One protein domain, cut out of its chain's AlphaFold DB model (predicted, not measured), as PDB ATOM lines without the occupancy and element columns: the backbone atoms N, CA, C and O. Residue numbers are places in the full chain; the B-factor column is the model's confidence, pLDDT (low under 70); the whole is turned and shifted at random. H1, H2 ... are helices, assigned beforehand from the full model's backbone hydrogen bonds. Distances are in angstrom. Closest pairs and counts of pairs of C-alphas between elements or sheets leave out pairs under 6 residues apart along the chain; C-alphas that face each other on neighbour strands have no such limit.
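What this domain is: This is residues 23 to 81 and 88 to 159 of the 254 residues of a protein of Nitrospirae bacterium (UniProt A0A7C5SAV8). Two long helices, H3 and H7, run well apart from each other, and short helices fill the space between them: H8 bridges the gap, while H5 packs on H7. H2 packs on residues 143 to 144 of H7, H6 packs on residues 30 to 31 of H2, and H9 packs on H3. The printed part has 131 residues with nine named helices, H1 to H9 in order, and no named strand; the class is all helix. It is compact, with a radius of gyration of the C-alphas of 16.3 A, and spans 50 by 35 by 26 A.

How they stand to each other: The longest helix is H3, residues 54 to 79. Its residues 64 to 71 touch H9, residues 155 to 159, closest at the C-alphas of Leu 68 and Pro 155, 4.7 A apart. Its residues 60 to 67 touch H8, residues 149 to 153, closest at the C-alphas of Lys 64 and Phe 153, 4.7 A. H3 only just touches H5, residues 95 to 99, with 3 pairs of C-alphas within 8 A, the closest being Leu 71 and Phe 96 at 6.6 A. It also only just touches H4, residues 90 to 93, with 3 such pairs, the closest being Pro 75 and Ser 93 at 5.8 A. H7, residues 123 to 145, is apart from H3. H7 touches H8, closest at the C-alphas of Ala 143 and Phe 149, 5.4 A, and H5, closest at those of Met 98 and Gly 132, 6.3 A. H2, residues 30 to 44, touches residues 143 to 144 of H7 at a steep tilt of 46 degrees, the same way; the closest C-alphas, of Gln 35 and Ala 143, are 6.0 A apart. H6, residues 102 to 109, touches residues 30 to 31 of H2, closest at the C-alphas of Val 31 and Gly 102, 5.7 A. H1, residues 23 to 27, and H2 only just touch, and only at the corner, with 3 pairs of C-alphas within 8 A, the closest being Cys 25 and Gly 32 at 6.7 A. Every O i to N i+4 pair is within hydrogen-bond range in H1, H2, H5, H7 and H9; the counts are 17 of 22 in H3, 2 of 4 in H6 and 0 of 1 in H8, where 2 of 2 O i to N i+3 pairs are within range, and H4 is too short for an O i to N i+4 pair.

Where its parts are: H3 is 39.0 A long, from C-alpha 54 at (71.081, 3.233, 73.490) to C-alpha 79 at (89.062, -30.810, 79.447). H7 is 33.0 A, H2 21.2 A and H6 10.4 A long. H1 begins at C-alpha 23, (62.277, -15.139, 87.485), and H9 ends at C-alpha 159, (72.447, -18.813, 79.606).

The domain as a whole: The two C-alphas farthest apart, of Arg 46 and Ser 81, are 54.1 A apart. Residues 82 to 87 are not printed, and C-alphas 81 and 88 are 11.5 A apart across this cut. The link from H6 to H7, residues 110 to 122, is long. The mean pLDDT of the printed part is 70.8; 52 residues are under 70, among them residues 88 to 99 and 108 to 129.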
ATOM      1  N   SER A  23      62.909 -15.596  86.247       79.69
ATOM      2  CA  SER A  23      62.277 -15.139  87.485       79.69
ATOM      3  C   SER A  23      63.212 -15.312  88.683       79.69
ATOM      4  O   SER A  23      63.213 -14.468  89.577       79.69
ATOM      5  N   TRP A  24      64.091 -16.324  88.667       79.31
ATOM      6  CA  TRP A  24      65.110 -16.517  89.703       79.31
ATOM      7  C   TRP A  24      66.017 -15.293  89.859       79.31
ATOM      8  O   TRP A  24      66.230 -14.807  90.969       79.31
ATOM      9  N   CYS A  25      66.522 -14.736  88.755       77.06
ATOM     10  CA  CYS A  25      67.374 -13.545  88.807       77.06
ATOM     11  C   CYS A  25      66.623 -12.311  89.335       77.06
ATOM     12  O   CYS A  25      67.238 -11.437  89.943       77.06
ATOM     13  N   GLY A  26      65.307 -12.236  89.108       76.50
ATOM     14  CA  GLY A  26      64.456 -11.138  89.557       76.50
ATOM     15  C   GLY A  26      64.071 -11.181  91.036       76.50
ATOM     16  O   GLY A  26      63.996 -10.105  91.635       76.50
ATOM     17  N   PHE A  27      63.839 -12.380  91.587       78.44
ATOM     18  CA  PHE A  27      63.240 -12.584  92.914       78.44
ATOM     19  C   PHE A  27      64.116 -13.346  93.918       78.44
ATOM     20  O   PHE A  27      63.989 -13.103  95.113       78.44
ATOM     21  N   LEU A  28      64.987 -14.254  93.466       81.00
ATOM     22  CA  LEU A  28      65.680 -15.209  94.343       81.00
ATOM     23  C   LEU A  28      67.202 -15.020  94.387       81.00
ATOM     24  O   LEU A  28      67.870 -15.523  95.283       81.00
ATOM     25  N   CYS A  29      67.774 -14.264  93.447       83.50
ATOM     26  CA  CYS A  29      69.204 -13.983  93.438       83.50
ATOM     27  C   CYS A  29      69.598 -13.001  94.565       83.50
ATOM     28  O   CYS A  29      69.223 -11.826  94.492       83.50
ATOM     29  N   PRO A  30      70.434 -13.409  95.541       81.94
ATOM     30  CA  PRO A  30      70.829 -12.549  96.662       81.94
ATOM     31  C   PRO A  30      71.619 -11.317  96.203       81.94
ATOM     32  O   PRO A  30      71.420 -10.220  96.717       81.94
ATOM     33  N   VAL A  31      72.446 -11.453  95.159       81.44
ATOM     34  CA  VAL A  31      73.178 -10.327  94.547       81.44
ATOM     35  C   VAL A  31      72.220  -9.309  93.917       81.44
ATOM     36  O   VAL A  31      72.504  -8.111  93.889       81.44
ATOM     37  N   GLY A  32      71.074  -9.766  93.402       81.38
ATOM     38  CA  GLY A  32      70.005  -8.894  92.917       81.38
ATOM     39  C   GLY A  32      69.375  -8.102  94.061       81.38
ATOM     40  O   GLY A  32      69.289  -6.878  93.981       81.38
ATOM     41  N   THR A  33      69.032  -8.784  95.154       83.62
ATOM     42  CA  THR A  33      68.476  -8.170  96.369       83.62
ATOM     43  C   THR A  33      69.419  -7.130  96.968       83.62
ATOM     44  O   THR A  33      68.989  -6.027  97.297       83.62
ATOM     45  N   ILE A  34      70.719  -7.428  97.031       84.81
ATOM     46  CA  ILE A  34      71.745  -6.487  97.503       84.81
ATOM     47  C   ILE A  34      71.783  -5.234  96.615       84.81
ATOM     48  O   ILE A  34      71.791  -4.118  97.128       84.81
ATOM     49  N   GLN A  35      71.736  -5.381  95.286       84.44
ATOM     50  CA  GLN A  35      71.692  -4.230  94.372       84.44
ATOM     51  C   GLN A  35      70.414  -3.397  94.534       84.44
ATOM     52  O   GLN A  35      70.465  -2.167  94.437       84.44
ATOM     53  N   ASP A  36      69.271  -4.039  94.783       83.69
ATOM     54  CA  ASP A  36      68.014  -3.341  95.056       83.69
ATOM     55  C   ASP A  36      68.077  -2.593  96.398       83.69
ATOM     56  O   ASP A  36      67.599  -1.460  96.488       83.69
ATOM     57  N   TRP A  37      68.735  -3.160  97.415       85.25
ATOM     58  CA  TRP A  37      68.952  -2.490  98.696       85.25
ATOM     59  C   TRP A  37      69.880  -1.279  98.565       85.25
ATOM     60  O   TRP A  37      69.498  -0.182  98.966       85.25
ATOM     61  N   ILE A  38      71.023  -1.420  97.882       83.62
ATOM     62  CA  ILE A  38      71.931  -0.301  97.563       83.62
ATOM     63  C   ILE A  38      71.188   0.791  96.776       83.62
ATOM     64  O   ILE A  38      71.429   1.986  96.955       83.62
ATOM     65  N   THR A  39      70.253   0.402  95.905       81.12
ATOM     66  CA  THR A  39      69.403   1.347  95.169       81.12
ATOM     67  C   THR A  39      68.438   2.092  96.086       81.12
ATOM     68  O   THR A  39      68.265   3.297  95.908       81.12
ATOM     69  N   ARG A  40      67.836   1.424  97.076       81.56
ATOM     70  CA  ARG A  40      66.982   2.081  98.080       81.56
ATOM     71  C   ARG A  40      67.777   3.047  98.957       81.56
ATOM     72  O   ARG A  40      67.345   4.181  99.124       81.56
ATOM     73  N   VAL A  41      68.955   2.639  99.434       82.31
ATOM     74  CA  VAL A  41      69.851   3.494 100.235       82.31
ATOM     75  C   VAL A  41      70.226   4.758  99.456       82.31
ATOM     76  O   VAL A  41      70.063   5.871  99.945       82.31
ATOM     77  N   ARG A  42      70.622   4.612  98.190       79.12
ATOM     78  CA  ARG A  42      70.918   5.753  97.311       79.12
ATOM     79  C   ARG A  42      69.714   6.642  97.024       79.12
ATOM     80  O   ARG A  42      69.888   7.851  96.900       79.12
ATOM     81  N   ALA A  43      68.524   6.061  96.864       75.25
ATOM     82  CA  ALA A  43      67.304   6.839  96.680       75.25
ATOM     83  C   ALA A  43      67.048   7.739  97.900       75.25
ATOM     84  O   ALA A  43      66.684   8.898  97.719       75.25
ATOM     85  N   GLY A  44      67.349   7.246  99.108       75.06
ATOM     86  CA  GLY A  44      67.407   8.060 100.324       75.06
ATOM     87  C   GLY A  44      68.421   9.206 100.225       75.06
ATOM     88  O   GLY A  44      68.098  10.340 100.559       75.06
ATOM     89  N   CYS A  45      69.601   8.956  99.652       72.19
ATOM     90  CA  CYS A  45      70.621   9.984  99.397       72.19
ATOM     91  C   CYS A  45      70.319  10.927  98.205       72.19
ATOM     92  O   CYS A  45      71.165  11.747  97.860       72.19
ATOM     93  N   ARG A  46      69.150  10.818  97.547       66.44
ATOM     94  CA  ARG A  46      68.684  11.680  96.430       66.44
ATOM     95  C   ARG A  46      69.625  11.800  95.211       66.44
ATOM     96  O   ARG A  46      69.544  12.767  94.455       66.44
ATOM     97  N   ILE A  47      70.471  10.804  94.943       72.50
ATOM     98  CA  ILE A  47      71.364  10.808  93.766       72.50
ATOM     99  C   ILE A  47      70.592  10.368  92.506       72.50
ATOM    100  O   ILE A  47      69.944   9.317  92.496       72.50
ATOM    101  N   ARG A  48      70.665  11.159  91.423       63.72
ATOM    102  CA  ARG A  48      69.980  10.882  90.144       63.72
ATOM    103  C   ARG A  48      70.623   9.693  89.412       63.72
ATOM    104  O   ARG A  48      71.833   9.505  89.454       63.72
ATOM    105  N   TYR A  49      69.806   8.893  88.723       68.75
ATOM    106  CA  TYR A  49      70.290   7.768  87.919       68.75
ATOM    107  C   TYR A  49      71.045   8.245  86.671       68.75
ATOM    108  O   TYR A  49      70.644   9.218  86.033       68.75
ATOM    109  N   SER A  50      72.088   7.510  86.278       64.88
ATOM    110  CA  SER A  50      72.701   7.673  84.959       64.88
ATOM    111  C   SER A  50      71.913   6.857  83.931       64.88
ATOM    112  O   SER A  50      71.860   5.625  83.996       64.88
ATOM    113  N   SER A  51      71.236   7.534  83.000       62.06
ATOM    114  CA  SER A  51      70.619   6.888  81.840       62.06
ATOM    115  C   SER A  51      71.680   6.670  80.765       62.06
ATOM    116  O   SER A  51      72.205   7.633  80.208       62.06
ATOM    117  N   TYR A  52      71.997   5.414  80.455       61.78
ATOM    118  CA  TYR A  52      72.893   5.102  79.343       61.78
ATOM    119  C   TYR A  52      72.230   5.413  78.001       61.78
ATOM    120  O   TYR A  52      71.054   5.117  77.797       61.78
ATOM    121  N   SER A  53      73.021   5.934  77.062       59.81
ATOM    122  CA  SER A  53      72.626   6.013  75.659       59.81
ATOM    123  C   SER A  53      72.395   4.612  75.079       59.81
ATOM    124  O   SER A  53      73.054   3.639  75.463       59.81
ATOM    125  N   GLU A  54      71.475   4.503  74.122       65.75
ATOM    126  CA  GLU A  54      71.081   3.233  73.490       65.75
ATOM    127  C   GLU A  54      72.275   2.456  72.906       65.75
ATOM    128  O   GLU A  54      72.356   1.227  72.977       65.75
ATOM    129  N   THR A  55      73.249   3.184  72.359       66.00
ATOM    130  CA  THR A  55      74.487   2.631  71.802       66.00
ATOM    131  C   THR A  55      75.351   1.978  72.875       66.00
ATOM    132  O   THR A  55      75.873   0.881  72.662       66.00
ATOM    133  N   SER A  56      75.453   2.606  74.046       68.06
ATOM    134  CA  SER A  56      76.155   2.048  75.201       68.06
ATOM    135  C   SER A  56      75.449   0.788  75.688       68.06
ATOM    136  O   SER A  56      76.092  -0.246  75.846       68.06
ATOM    137  N   PHE A  57      74.119   0.817  75.820       74.00
ATOM    138  CA  PHE A  57      73.344  -0.353  76.236       74.00
ATOM    139  C   PHE A  57      73.567  -1.554  75.304       74.00
ATOM    140  O   PHE A  57      73.885  -2.647  75.771       74.00
ATOM    141  N   ARG A  58      73.520  -1.344  73.980       73.50
ATOM    142  CA  ARG A  58      73.758  -2.403  72.986       73.50
ATOM    143  C   ARG A  58      75.184  -2.961  73.028       73.50
ATOM    144  O   ARG A  58      75.368  -4.159  72.829       73.50
ATOM    145  N   ARG A  59      76.198  -2.127  73.289       76.19
ATOM    146  CA  ARG A  59      77.587  -2.589  73.482       76.19
ATOM    147  C   ARG A  59      77.724  -3.408  74.762       76.19
ATOM    148  O   ARG A  59      78.301  -4.490  74.723       76.19
ATOM    149  N   LEU A  60      77.136  -2.937  75.860       73.62
ATOM    150  CA  LEU A  60      77.158  -3.639  77.142       73.62
ATOM    151  C   LEU A  60      76.467  -5.010  77.047       73.62
ATOM    152  O   LEU A  60      76.993  -5.983  77.582       73.62
ATOM    153  N   LYS A  61      75.372  -5.130  76.275       74.06
ATOM    154  CA  LYS A  61      74.738  -6.430  75.990       74.06
ATOM    155  C   LYS A  61      75.699  -7.439  75.357       74.06
ATOM    156  O   LYS A  61      75.565  -8.625  75.617       74.06
ATOM    157  N   LYS A  62      76.659  -7.015  74.526       80.75
ATOM    158  CA  LYS A  62      77.606  -7.940  73.869       80.75
ATOM    159  C   LYS A  62      78.607  -8.538  74.856       80.75
ATOM    160  O   LYS A  62      78.979  -9.698  74.716       80.75
ATOM    161  N   ILE A  63      78.991  -7.774  75.880       81.25
ATOM    162  CA  ILE A  63      80.002  -8.180  76.864       81.25
ATOM    163  C   ILE A  63      79.566  -9.451  77.607       81.25
ATOM    164  O   ILE A  63      80.379 -10.353  77.791       81.25
ATOM    165  N   LYS A  64      78.278  -9.594  77.950       82.75
ATOM    166  CA  LYS A  64      77.784 -10.809  78.624       82.75
ATOM    167  C   LYS A  64      77.895 -12.071  77.760       82.75
ATOM    168  O   LYS A  64      78.116 -13.146  78.303       82.75
ATOM    169  N   TYR A  65      77.762 -11.955  76.432       83.62
ATOM    170  CA  TYR A  65      77.922 -13.090  75.516       83.62
ATOM    171  C   TYR A  65      79.394 -13.472  75.360       83.62
ATOM    172  O   TYR A  65      79.698 -14.655  75.269       83.62
ATOM    173  N   ILE A  66      80.307 -12.496  75.412       82.81
ATOM    174  CA  ILE A  66      81.752 -12.755  75.468       82.81
ATOM    175  C   ILE A  66      82.105 -13.482  76.773       82.81
ATOM    176  O   ILE A  66      82.783 -14.503  76.740       82.81
ATOM    177  N   LEU A  67      81.585 -13.018  77.915       79.62
ATOM    178  CA  LEU A  67      81.739 -13.688  79.214       79.62
ATOM    179  C   LEU A  67      81.138 -15.101  79.215       79.62
ATOM    180  O   LEU A  67      81.718 -16.006  79.807       79.62
ATOM    181  N   LEU A  68      79.994 -15.303  78.554       81.62
ATOM    182  CA  LEU A  68      79.365 -16.618  78.416       81.62
ATOM    183  C   LEU A  68      80.206 -17.552  77.537       81.62
ATOM    184  O   LEU A  68      80.410 -18.706  77.903       81.62
ATOM    185  N   ALA A  69      80.721 -17.058  76.411       82.38
ATOM    186  CA  ALA A  69      81.626 -17.817  75.557       82.38
ATOM    187  C   ALA A  69      82.896 -18.200  76.325       82.38
ATOM    188  O   ALA A  69      83.280 -19.360  76.307       82.38
ATOM    189  N   LEU A  70      83.489 -17.270  77.080       77.81
ATOM    190  CA  LEU A  70      84.644 -17.537  77.940       77.81
ATOM    191  C   LEU A  70      84.338 -18.598  79.012       77.81
ATOM    192  O   LEU A  70      85.157 -19.484  79.248       77.81
ATOM    193  N   LEU A  71      83.151 -18.539  79.629       76.31
ATOM    194  CA  LEU A  71      82.689 -19.512  80.624       76.31
ATOM    195  C   LEU A  71      82.583 -20.931  80.056       76.31
ATOM    196  O   LEU A  71      82.817 -21.885  80.786       76.31
ATOM    197  N   ILE A  72      82.215 -21.073  78.782       77.88
ATOM    198  CA  ILE A  72      82.091 -22.377  78.120       77.88
ATOM    199  C   ILE A  72      83.448 -22.822  77.561       77.88
ATOM    200  O   ILE A  72      83.855 -23.960  77.756       77.88
ATOM    201  N   LEU A  73      84.190 -21.932  76.904       76.75
ATOM    202  CA  LEU A  73      85.432 -22.269  76.207       76.75
ATOM    203  C   LEU A  73      86.580 -22.625  77.157       76.75
ATOM    204  O   LEU A  73      87.370 -23.503  76.825       76.75
ATOM    205  N   LEU A  74      86.683 -21.992  78.332       73.38
ATOM    206  CA  LEU A  74      87.788 -22.268  79.259       73.38
ATOM    207  C   LEU A  74      87.729 -23.683  79.867       73.38
ATOM    208  O   LEU A  74      88.730 -24.390  79.762       73.38
ATOM    209  N   PRO A  75      86.599 -24.165  80.420       68.25
ATOM    210  CA  PRO A  75      86.492 -25.549  80.886       68.25
ATOM    211  C   PRO A  75      86.678 -26.573  79.763       68.25
ATOM    212  O   PRO A  75      87.338 -27.588  79.967       68.25
ATOM    213  N   PHE A  76      86.152 -26.297  78.564       68.62
ATOM    214  CA  PHE A  76      86.348 -27.170  77.403       68.62
ATOM    215  C   PHE A  76      87.813 -27.207  76.942       68.62
ATOM    216  O   PHE A  76      88.305 -28.274  76.582       68.62
ATOM    217  N   GLY A  77      88.534 -26.085  77.016       66.50
ATOM    218  CA  GLY A  77      89.971 -26.017  76.736       66.50
ATOM    219  C   GLY A  77      90.831 -26.744  77.773       66.50
ATOM    220  O   GLY A  77      91.866 -27.299  77.423       66.50
ATOM    221  N   ILE A  78      90.389 -26.801  79.033       61.69
ATOM    222  CA  ILE A  78      91.058 -27.566  80.099       61.69
ATOM    223  C   ILE A  78      90.737 -29.067  79.982       61.69
ATOM    224  O   ILE A  78      91.594 -29.905  80.250       61.69
ATOM    225  N   SER A  79      89.515 -29.418  79.563       55.47
ATOM    226  CA  SER A  79      89.062 -30.810  79.447       55.47
ATOM    227  C   SER A  79      89.593 -31.532  78.202       55.47
ATOM    228  O   SER A  79      89.610 -32.761  78.191       55.47
ATOM    229  N   ASN A  80      90.033 -30.803  77.170       57.69
ATOM    230  CA  ASN A  80      90.624 -31.359  75.953       57.69
ATOM    231  C   ASN A  80      92.119 -30.994  75.895       57.69
ATOM    232  O   ASN A  80      92.516 -29.995  75.301       57.69
ATOM    233  N   SER A  81      92.961 -31.811  76.532       56.19
ATOM    234  CA  SER A  81      94.419 -31.623  76.632       56.19
ATOM    235  C   SER A  81      95.173 -31.868  75.304       56.19
ATOM    236  O   SER A  81      96.160 -32.599  75.292       56.19
ATOM    237  N   LEU A  88      96.986 -24.282  83.483       52.97
ATOM    238  CA  LEU A  88      96.298 -23.305  84.302       52.97
ATOM    239  C   LEU A  88      95.932 -23.970  85.637       52.97
ATOM    240  O   LEU A  88      95.489 -25.122  85.646       52.97
ATOM    241  N   PRO A  89      96.136 -23.284  86.773       56.41
ATOM    242  CA  PRO A  89      95.770 -23.815  88.078       56.41
ATOM    243  C   PRO A  89      94.269 -24.128  88.113       56.41
ATOM    244  O   PRO A  89      93.462 -23.382  87.558       56.41
ATOM    245  N   HIS A  90      93.902 -25.221  88.788       54.50
ATOM    246  CA  HIS A  90      92.526 -25.725  88.910       54.50
ATOM    247  C   HIS A  90      91.525 -24.657  89.412       54.50
ATOM    248  O   HIS A  90      90.332 -24.725  89.118       54.50
ATOM    249  N   ASP A  91      92.012 -23.617  90.094       52.12
ATOM    250  CA  ASP A  91      91.239 -22.444  90.505       52.12
ATOM    251  C   ASP A  91      90.670 -21.623  89.330       52.12
ATOM    252  O   ASP A  91      89.556 -21.111  89.430       52.12
ATOM    253  N   LEU A  92      91.364 -21.532  88.186       53.25
ATOM    254  CA  LEU A  92      90.908 -20.749  87.024       53.25
ATOM    255  C   LEU A  92      89.856 -21.478  86.165       53.25
ATOM    256  O   LEU A  92      89.409 -20.954  85.147       53.25
ATOM    257  N   SER A  93      89.413 -22.664  86.590       50.94
ATOM    258  CA  SER A  93      88.323 -23.410  85.946       50.94
ATOM    259  C   SER A  93      86.961 -22.701  86.082       50.94
ATOM    260  O   SER A  93      86.055 -22.912  85.279       50.94
ATOM    261  N   THR A  94      86.811 -21.781  87.051       61.56
ATOM    262  CA  THR A  94      85.559 -21.026  87.277       61.56
ATOM    263  C   THR A  94      85.738 -19.495  87.218       61.56
ATOM    264  O   THR A  94      85.518 -18.791  88.209       61.56
ATOM    265  N   PRO A  95      86.060 -18.922  86.042       62.59
ATOM    266  CA  PRO A  95      86.300 -17.480  85.887       62.59
ATOM    267  C   PRO A  95      85.091 -16.633  86.296       62.59
ATOM    268  O   PRO A  95      85.231 -15.546  86.853       62.59
ATOM    269  N   PHE A  96      83.878 -17.151  86.077       64.88
ATOM    270  CA  PHE A  96      82.654 -16.472  86.491       64.88
ATOM    271  C   PHE A  96      82.486 -16.425  88.014       64.88
ATOM    272  O   PHE A  96      82.049 -15.407  88.540       64.88
ATOM    273  N   CYS A  97      82.871 -17.475  88.743       64.75
ATOM    274  CA  CYS A  97      82.818 -17.454  90.206       64.75
ATOM    275  C   CYS A  97      83.794 -16.422  90.790       64.75
ATOM    276  O   CYS A  97      83.552 -15.919  91.881       64.75
ATOM    277  N   MET A  98      84.872 -16.083  90.073       61.44
ATOM    278  CA  MET A  98      85.823 -15.030  90.460       61.44
ATOM    279  C   MET A  98      85.352 -13.623  90.084       61.44
ATOM    280  O   MET A  98      85.576 -12.687  90.844       61.44
ATOM    281  N   ILE A  99      84.670 -13.466  88.943       67.50
ATOM    282  CA  ILE A  99      84.081 -12.180  88.535       67.50
ATOM    283  C   ILE A  99      82.789 -11.866  89.310       67.50
ATOM    284  O   ILE A  99      82.317 -10.730  89.300       67.50
ATOM    285  N   CYS A 100      82.173 -12.877  89.934       72.50
ATOM    286  CA  CYS A 100      80.909 -12.735  90.635       72.50
ATOM    287  C   CYS A 100      81.130 -12.088  92.013       72.50
ATOM    288  O   CYS A 100      81.651 -12.747  92.914       72.50
ATOM    289  N   PRO A 101      80.632 -10.859  92.242       67.38
ATOM    290  CA  PRO A 101      80.711 -10.194  93.538       67.38
ATOM    291  C   PRO A 101      79.907 -10.958  94.592       67.38
ATOM    292  O   PRO A 101      80.151 -10.803  95.780       67.38
ATOM    293  N   GLY A 102      78.991 -11.844  94.178       72.00
ATOM    294  CA  GLY A 102      78.309 -12.754  95.088       72.00
ATOM    295  C   GLY A 102      79.264 -13.659  95.867       72.00
ATOM    296  O   GLY A 102      78.980 -13.946  97.021       72.00
ATOM    297  N   ARG A 103      80.418 -14.040  95.299       71.62
ATOM    298  CA  ARG A 103      81.421 -14.842  96.014       71.62
ATOM    299  C   ARG A 103      82.045 -14.086  97.183       71.62
ATOM    300  O   ARG A 103      82.388 -14.711  98.168       71.62
ATOM    301  N   THR A 104      82.191 -12.769  97.085       70.62
ATOM    302  CA  THR A 104      82.795 -11.952  98.148       70.62
ATOM    303  C   THR A 104      81.739 -11.414  99.108       70.62
ATOM    304  O   THR A 104      81.961 -11.354 100.311       70.62
ATOM    305  N   VAL A 105      80.566 -11.042  98.590       71.25
ATOM    306  CA  VAL A 105      79.525 -10.385  99.382       71.25
ATOM    307  C   VAL A 105      78.703 -11.384 100.200       71.25
ATOM    308  O   VAL A 105      78.396 -11.085 101.345       71.25
ATOM    309  N   LEU A 106      78.348 -12.568  99.681       73.19
ATOM    310  CA  LEU A 106      77.515 -13.519 100.442       73.19
ATOM    311  C   LEU A 106      78.191 -14.054 101.721       73.19
ATOM    312  O   LEU A 106      77.523 -14.039 102.753       73.19
ATOM    313  N   PRO A 107      79.472 -14.477 101.707       70.88
ATOM    314  CA  PRO A 107      80.157 -14.957 102.912       70.88
ATOM    315  C   PRO A 107      80.288 -13.883 103.995       70.88
ATOM    316  O   PRO A 107      80.170 -14.170 105.185       70.88
ATOM    317  N   LEU A 108      80.453 -12.621 103.577       68.00
ATOM    318  CA  LEU A 108      80.491 -11.473 104.482       68.00
ATOM    319  C   LEU A 108      79.170 -11.321 105.259       68.00
ATOM    320  O   LEU A 108      79.187 -10.980 106.437       68.00
ATOM    321  N   PHE A 109      78.032 -11.614 104.620       65.62
ATOM    322  CA  PHE A 109      76.720 -11.614 105.274       65.62
ATOM    323  C   PHE A 109      76.465 -12.861 106.132       65.62
ATOM    324  O   PHE A 109      75.686 -12.779 107.077       65.62
ATOM    325  N   SER A 110      77.102 -13.998 105.833       65.56
ATOM    326  CA  SER A 110      76.987 -15.221 106.639       65.56
ATOM    327  C   SER A 110      77.993 -15.299 107.794       65.56
ATOM    328  O   SER A 110      78.032 -16.312 108.483       65.56
ATOM    329  N   GLY A 111      78.798 -14.250 108.016       58.75
ATOM    330  CA  GLY A 111      79.803 -14.198 109.085       58.75
ATOM    331  C   GLY A 111      81.025 -15.091 108.841       58.75
ATOM    332  O   GLY A 111      81.859 -15.242 109.731       58.75
ATOM    333  N   ASP A 112      81.152 -15.662 107.643       59.91
ATOM    334  CA  ASP A 112      82.236 -16.572 107.297       59.91
ATOM    335  C   ASP A 112      83.400 -15.758 106.715       59.91
ATOM    336  O   ASP A 112      83.502 -15.499 105.514       59.91
ATOM    337  N   MET A 113      84.266 -15.273 107.608       52.84
ATOM    338  CA  MET A 113      85.425 -14.443 107.255       52.84
ATOM    339  C   MET A 113      86.535 -15.243 106.557       52.84
ATOM    340  O   MET A 113      87.523 -14.655 106.122       52.84
ATOM    341  N   SER A 114      86.374 -16.560 106.394       54.28
ATOM    342  CA  SER A 114      87.367 -17.457 105.789       54.28
ATOM    343  C   SER A 114      87.762 -17.080 104.354       54.28
ATOM    344  O   SER A 114      88.894 -17.324 103.953       54.28
ATOM    345  N   GLN A 115      86.882 -16.423 103.586       49.75
ATOM    346  CA  GLN A 115      87.200 -15.910 102.241       49.75
ATOM    347  C   GLN A 115      87.708 -14.458 102.217       49.75
ATOM    348  O   GLN A 115      88.166 -14.002 101.168       49.75
ATOM    349  N   LEU A 116      87.624 -13.734 103.342       49.12
ATOM    350  CA  LEU A 116      88.173 -12.383 103.503       49.12
ATOM    351  C   LEU A 116      89.591 -12.401 104.099       49.12
ATOM    352  O   LEU A 116      90.330 -11.430 103.933       49.12
ATOM    353  N   VAL A 117      89.985 -13.493 104.769       44.66
ATOM    354  CA  VAL A 117      91.368 -13.682 105.214       44.66
ATOM    355  C   VAL A 117      92.231 -13.939 103.988       44.66
ATOM    356  O   VAL A 117      92.134 -14.957 103.304       44.66
ATOM    357  N   VAL A 118      93.068 -12.956 103.689       48.12
ATOM    358  CA  VAL A 118      94.091 -13.030 102.661       48.12
ATOM    359  C   VAL A 118      95.040 -14.176 103.018       48.12
ATOM    360  O   VAL A 118      95.951 -14.001 103.821       48.12
ATOM    361  N   ASP A 119      94.856 -15.345 102.405       43.72
ATOM    362  CA  ASP A 119      95.901 -16.366 102.374       43.72
ATOM    363  C   ASP A 119      97.076 -15.804 101.561       43.72
ATOM    364  O   ASP A 119      97.191 -15.998 100.347       43.72
ATOM    365  N   LEU A 120      97.988 -15.112 102.249       48.97
ATOM    366  CA  LEU A 120      99.276 -14.607 101.759       48.97
ATOM    367  C   LEU A 120     100.254 -15.753 101.403       48.97
ATOM    368  O   LEU A 120     101.461 -15.556 101.335       48.97
ATOM    369  N   SER A 121      99.745 -16.970 101.192       52.91
ATOM    370  CA  SER A 121     100.532 -18.191 101.034       52.91
ATOM    371  C   SER A 121     100.882 -18.511  99.573       52.91
ATOM    372  O   SER A 121     101.652 -19.434  99.323       52.91
ATOM    373  N   SER A 122     100.336 -17.805  98.572       53.59
ATOM    374  CA  SER A 122     100.676 -18.032  97.154       53.59
ATOM    375  C   SER A 122     100.453 -16.790  96.287       53.59
ATOM    376  O   SER A 122      99.373 -16.198  96.318       53.59
ATOM    377  N   LYS A 123     101.440 -16.438  95.443       56.97
ATOM    378  CA  LYS A 123     101.389 -15.284  94.514       56.97
ATOM    379  C   LYS A 123     100.116 -15.276  93.651       56.97
ATOM    380  O   LYS A 123      99.550 -14.221  93.392       56.97
ATOM    381  N   THR A 124      99.621 -16.454  93.276       58.19
ATOM    382  CA  THR A 124      98.402 -16.635  92.473       58.19
ATOM    383  C   THR A 124      97.122 -16.298  93.239       58.19
ATOM    384  O   THR A 124      96.226 -15.686  92.664       58.19
ATOM    385  N   LYS A 125      97.038 -16.643  94.533       58.88
ATOM    386  CA  LYS A 125      95.886 -16.311  95.391       58.88
ATOM    387  C   LYS A 125      95.839 -14.811  95.685       58.88
ATOM    388  O   LYS A 125      94.774 -14.222  95.592       58.88
ATOM    389  N   LEU A 126      96.992 -14.178  95.921       64.94
ATOM    390  CA  LEU A 126      97.083 -12.732  96.155       64.94
ATOM    391  C   LEU A 126      96.577 -11.912  94.954       64.94
ATOM    392  O   LEU A 126      95.756 -11.011  95.118       64.94
ATOM    393  N   VAL A 127      97.037 -12.248  93.741       64.62
ATOM    394  CA  VAL A 127      96.616 -11.565  92.506       64.62
ATOM    395  C   VAL A 127      95.119 -11.767  92.248       64.62
ATOM    396  O   VAL A 127      94.426 -10.817  91.887       64.62
ATOM    397  N   LEU A 128      94.593 -12.971  92.492       62.91
ATOM    398  CA  LEU A 128      93.162 -13.268  92.356       62.91
ATOM    399  C   LEU A 128      92.295 -12.522  93.374       62.91
ATOM    400  O   LEU A 128      91.259 -11.980  92.996       62.91
ATOM    401  N   THR A 129      92.701 -12.470  94.644       66.56
ATOM    402  CA  THR A 129      91.962 -11.749  95.689       66.56
ATOM    403  C   THR A 129      91.992 -10.244  95.431       66.56
ATOM    404  O   THR A 129      90.960  -9.586  95.545       66.56
ATOM    405  N   GLY A 130      93.132  -9.699  94.988       72.94
ATOM    406  CA  GLY A 130      93.240  -8.304  94.557       72.94
ATOM    407  C   GLY A 130      92.298  -7.977  93.396       72.94
ATOM    408  O   GLY A 130      91.542  -7.009  93.462       72.94
ATOM    409  N   LEU A 131      92.263  -8.825  92.365       71.44
ATOM    410  CA  LEU A 131      91.361  -8.655  91.224       71.44
ATOM    411  C   LEU A 131      89.886  -8.780  91.643       71.44
ATOM    412  O   LEU A 131      89.063  -7.966  91.228       71.44
ATOM    413  N   GLY A 132      89.554  -9.729  92.521       71.00
ATOM    414  CA  GLY A 132      88.214  -9.886  93.091       71.00
ATOM    415  C   GLY A 132      87.757  -8.670  93.906       71.00
ATOM    416  O   GLY A 132      86.612  -8.235  93.769       71.00
ATOM    417  N   MET A 133      88.650  -8.061  94.693       72.81
ATOM    418  CA  MET A 133      88.369  -6.816  95.419       72.81
ATOM    419  C   MET A 133      88.162  -5.633  94.471       72.81
ATOM    420  O   MET A 133      87.220  -4.867  94.664       72.81
ATOM    421  N   ILE A 134      88.965  -5.517  93.407       79.06
ATOM    422  CA  ILE A 134      88.784  -4.484  92.373       79.06
ATOM    423  C   ILE A 134      87.425  -4.647  91.683       79.06
ATOM    424  O   ILE A 134      86.670  -3.682  91.568       79.06
ATOM    425  N   VAL A 135      87.072  -5.867  91.265       76.62
ATOM    426  CA  VAL A 135      85.778  -6.161  90.628       76.62
ATOM    427  C   VAL A 135      84.618  -5.899  91.587       76.62
ATOM    428  O   VAL A 135      83.596  -5.354  91.174       76.62
ATOM    429  N   THR A 136      84.775  -6.216  92.871       75.31
ATOM    430  CA  THR A 136      83.771  -5.926  93.903       75.31
ATOM    431  C   THR A 136      83.626  -4.419  94.141       75.31
ATOM    432  O   THR A 136      82.507  -3.915  94.220       75.31
ATOM    433  N   GLY A 137      84.724  -3.660  94.160       80.62
ATOM    434  CA  GLY A 137      84.692  -2.195  94.215       80.62
ATOM    435  C   GLY A 137      84.002  -1.584  92.991       80.62
ATOM    436  O   GLY A 137      83.156  -0.693  93.121       80.62
ATOM    437  N   LEU A 138      84.275  -2.127  91.799       80.25
ATOM    438  CA  LEU A 138      83.591  -1.748  90.564       80.25
ATOM    439  C   LEU A 138      82.102  -2.117  90.609       80.25
ATOM    440  O   LEU A 138      81.266  -1.367  90.114       80.25
ATOM    441  N   PHE A 139      81.756  -3.248  91.228       79.50
ATOM    442  CA  PHE A 139      80.378  -3.677  91.436       79.50
ATOM    443  C   PHE A 139      79.619  -2.709  92.335       79.50
ATOM    444  O   PHE A 139      78.525  -2.301  91.957       79.50
ATOM    445  N   PHE A 140      80.180  -2.303  93.478       80.19
ATOM    446  CA  PHE A 140      79.532  -1.315  94.339       80.19
ATOM    447  C   PHE A 140      79.369   0.012  93.599       80.19
ATOM    448  O   PHE A 140      78.252   0.512  93.484       80.19
ATOM    449  N   THR A 141      80.435   0.521  92.982       81.62
ATOM    450  CA  THR A 141      80.400   1.773  92.206       81.62
ATOM    451  C   THR A 141      79.366   1.720  91.074       81.62
ATOM    452  O   THR A 141      78.537   2.619  90.921       81.62
ATOM    453  N   GLY A 142      79.350   0.630  90.306       79.06
ATOM    454  CA  GLY A 142      78.404   0.400  89.215       79.06
ATOM    455  C   GLY A 142      76.968   0.205  89.701       79.06
ATOM    456  O   GLY A 142      76.036   0.731  89.091       79.06
ATOM    457  N   ALA A 143      76.776  -0.483  90.830       79.62
ATOM    458  CA  ALA A 143      75.477  -0.630  91.473       79.62
ATOM    459  C   ALA A 143      74.933   0.731  91.913       79.62
ATOM    460  O   ALA A 143      73.729   0.944  91.784       79.62
ATOM    461  N   PHE A 144      75.794   1.655  92.365       78.31
ATOM    462  CA  PHE A 144      75.435   3.046  92.652       78.31
ATOM    463  C   PHE A 144      75.058   3.838  91.387       78.31
ATOM    464  O   PHE A 144      74.076   4.579  91.394       78.31
ATOM    465  N   ALA A 145      75.762   3.641  90.275       76.75
ATOM    466  CA  ALA A 145      75.464   4.343  89.026       76.75
ATOM    467  C   ALA A 145      74.155   3.871  88.352       76.75
ATOM    468  O   ALA A 145      73.394   4.692  87.831       76.75
ATOM    469  N   LYS A 146      73.867   2.559  88.368       75.94
ATOM    470  CA  LYS A 146      72.700   1.961  87.696       75.94
ATOM    471  C   LYS A 146      72.061   0.850  88.529       75.94
ATOM    472  O   LYS A 146      72.735   0.004  89.111       75.94
ATOM    473  N   LYS A 147      70.726   0.793  88.512       75.00
ATOM    474  CA  LYS A 147      69.977  -0.331  89.084       75.00
ATOM    475  C   LYS A 147      70.369  -1.638  88.390       75.00
ATOM    476  O   LYS A 147      70.443  -1.686  87.163       75.00
ATOM    477  N   ARG A 148      70.594  -2.692  89.180       79.12
ATOM    478  CA  ARG A 148      70.871  -4.057  88.695       79.12
ATOM    479  C   ARG A 148      71.987  -4.111  87.627       79.12
ATOM    480  O   ARG A 148      71.892  -4.874  86.667       79.12
ATOM    481  N   PHE A 149      73.036  -3.292  87.785       81.25
ATOM    482  CA  PHE A 149      74.163  -3.188  86.848       81.25
ATOM    483  C   PHE A 149      74.818  -4.545  86.570       81.25
ATOM    484  O   PHE A 149      75.027  -4.906  85.415       81.25
ATOM    485  N   PHE A 150      75.074  -5.341  87.610       80.00
ATOM    486  CA  PHE A 150      75.763  -6.625  87.467       80.00
ATOM    487  C   PHE A 150      74.941  -7.664  86.709       80.00
ATOM    488  O   PHE A 150      75.478  -8.483  85.968       80.00
ATOM    489  N   CYS A 151      73.616  -7.603  86.846       78.62
ATOM    490  CA  CYS A 151      72.715  -8.518  86.156       78.62
ATOM    491  C   CYS A 151      72.779  -8.363  84.626       78.62
ATOM    492  O   CYS A 151      72.464  -9.317  83.919       78.62
ATOM    493  N   LEU A 152      73.237  -7.207  84.123       78.62
ATOM    494  CA  LEU A 152      73.485  -6.964  82.699       78.62
ATOM    495  C   LEU A 152      74.720  -7.721  82.179       78.62
ATOM    496  O   LEU A 152      74.740  -8.148  81.029       78.62
ATOM    497  N   PHE A 153      75.742  -7.892  83.020       79.06
ATOM    498  CA  PHE A 153      77.002  -8.557  82.661       79.06
ATOM    499  C   PHE A 153      77.026 -10.040  83.017       79.06
ATOM    500  O   PHE A 153      77.902 -10.764  82.559       79.06
ATOM    501  N   CYS A 154      76.074 -10.499  83.826       81.38
ATOM    502  CA  CYS A 154      76.017 -11.865  84.319       81.38
ATOM    503  C   CYS A 154      75.827 -12.883  83.168       81.38
ATOM    504  O   CYS A 154      74.725 -12.957  82.612       81.38
ATOM    505  N   PRO A 155      76.831 -13.720  82.821       79.62
ATOM    506  CA  PRO A 155      76.688 -14.759  81.798       79.62
ATOM    507  C   PRO A 155      75.588 -15.774  82.128       79.62
ATOM    508  O   PRO A 155      74.908 -16.238  81.217       79.62
ATOM    509  N   MET A 156      75.325 -16.059  83.412       77.25
ATOM    510  CA  MET A 156      74.214 -16.940  83.808       77.25
ATOM    511  C   MET A 156      72.846 -16.399  83.363       77.25
ATOM    512  O   MET A 156      71.977 -17.179  82.981       77.25
ATOM    513  N   SER A 157      72.661 -15.075  83.321       78.88
ATOM    514  CA  SER A 157      71.427 -14.460  82.806       78.88
ATOM    515  C   SER A 157      71.241 -14.708  81.302       78.88
ATOM    516  O   SER A 157      70.123 -14.953  80.835       78.88
ATOM    517  N   ALA A 158      72.340 -14.684  80.538       79.62
ATOM    518  CA  ALA A 158      72.335 -14.999  79.111       79.62
ATOM    519  C   ALA A 158      72.100 -16.496  78.864       79.62
ATOM    520  O   ALA A 158      71.302 -16.848  77.999       79.62
ATOM    521  N   LEU A 159      72.700 -17.373  79.673       79.12
ATOM    522  CA  LEU A 159      72.447 -18.813  79.606       79.12
ATOM    523  C   LEU A 159      70.966 -19.131  79.867       79.12
ATOM    524  O   LEU A 159      70.338 -19.837  79.084       79.12
TER     525      LEU A 159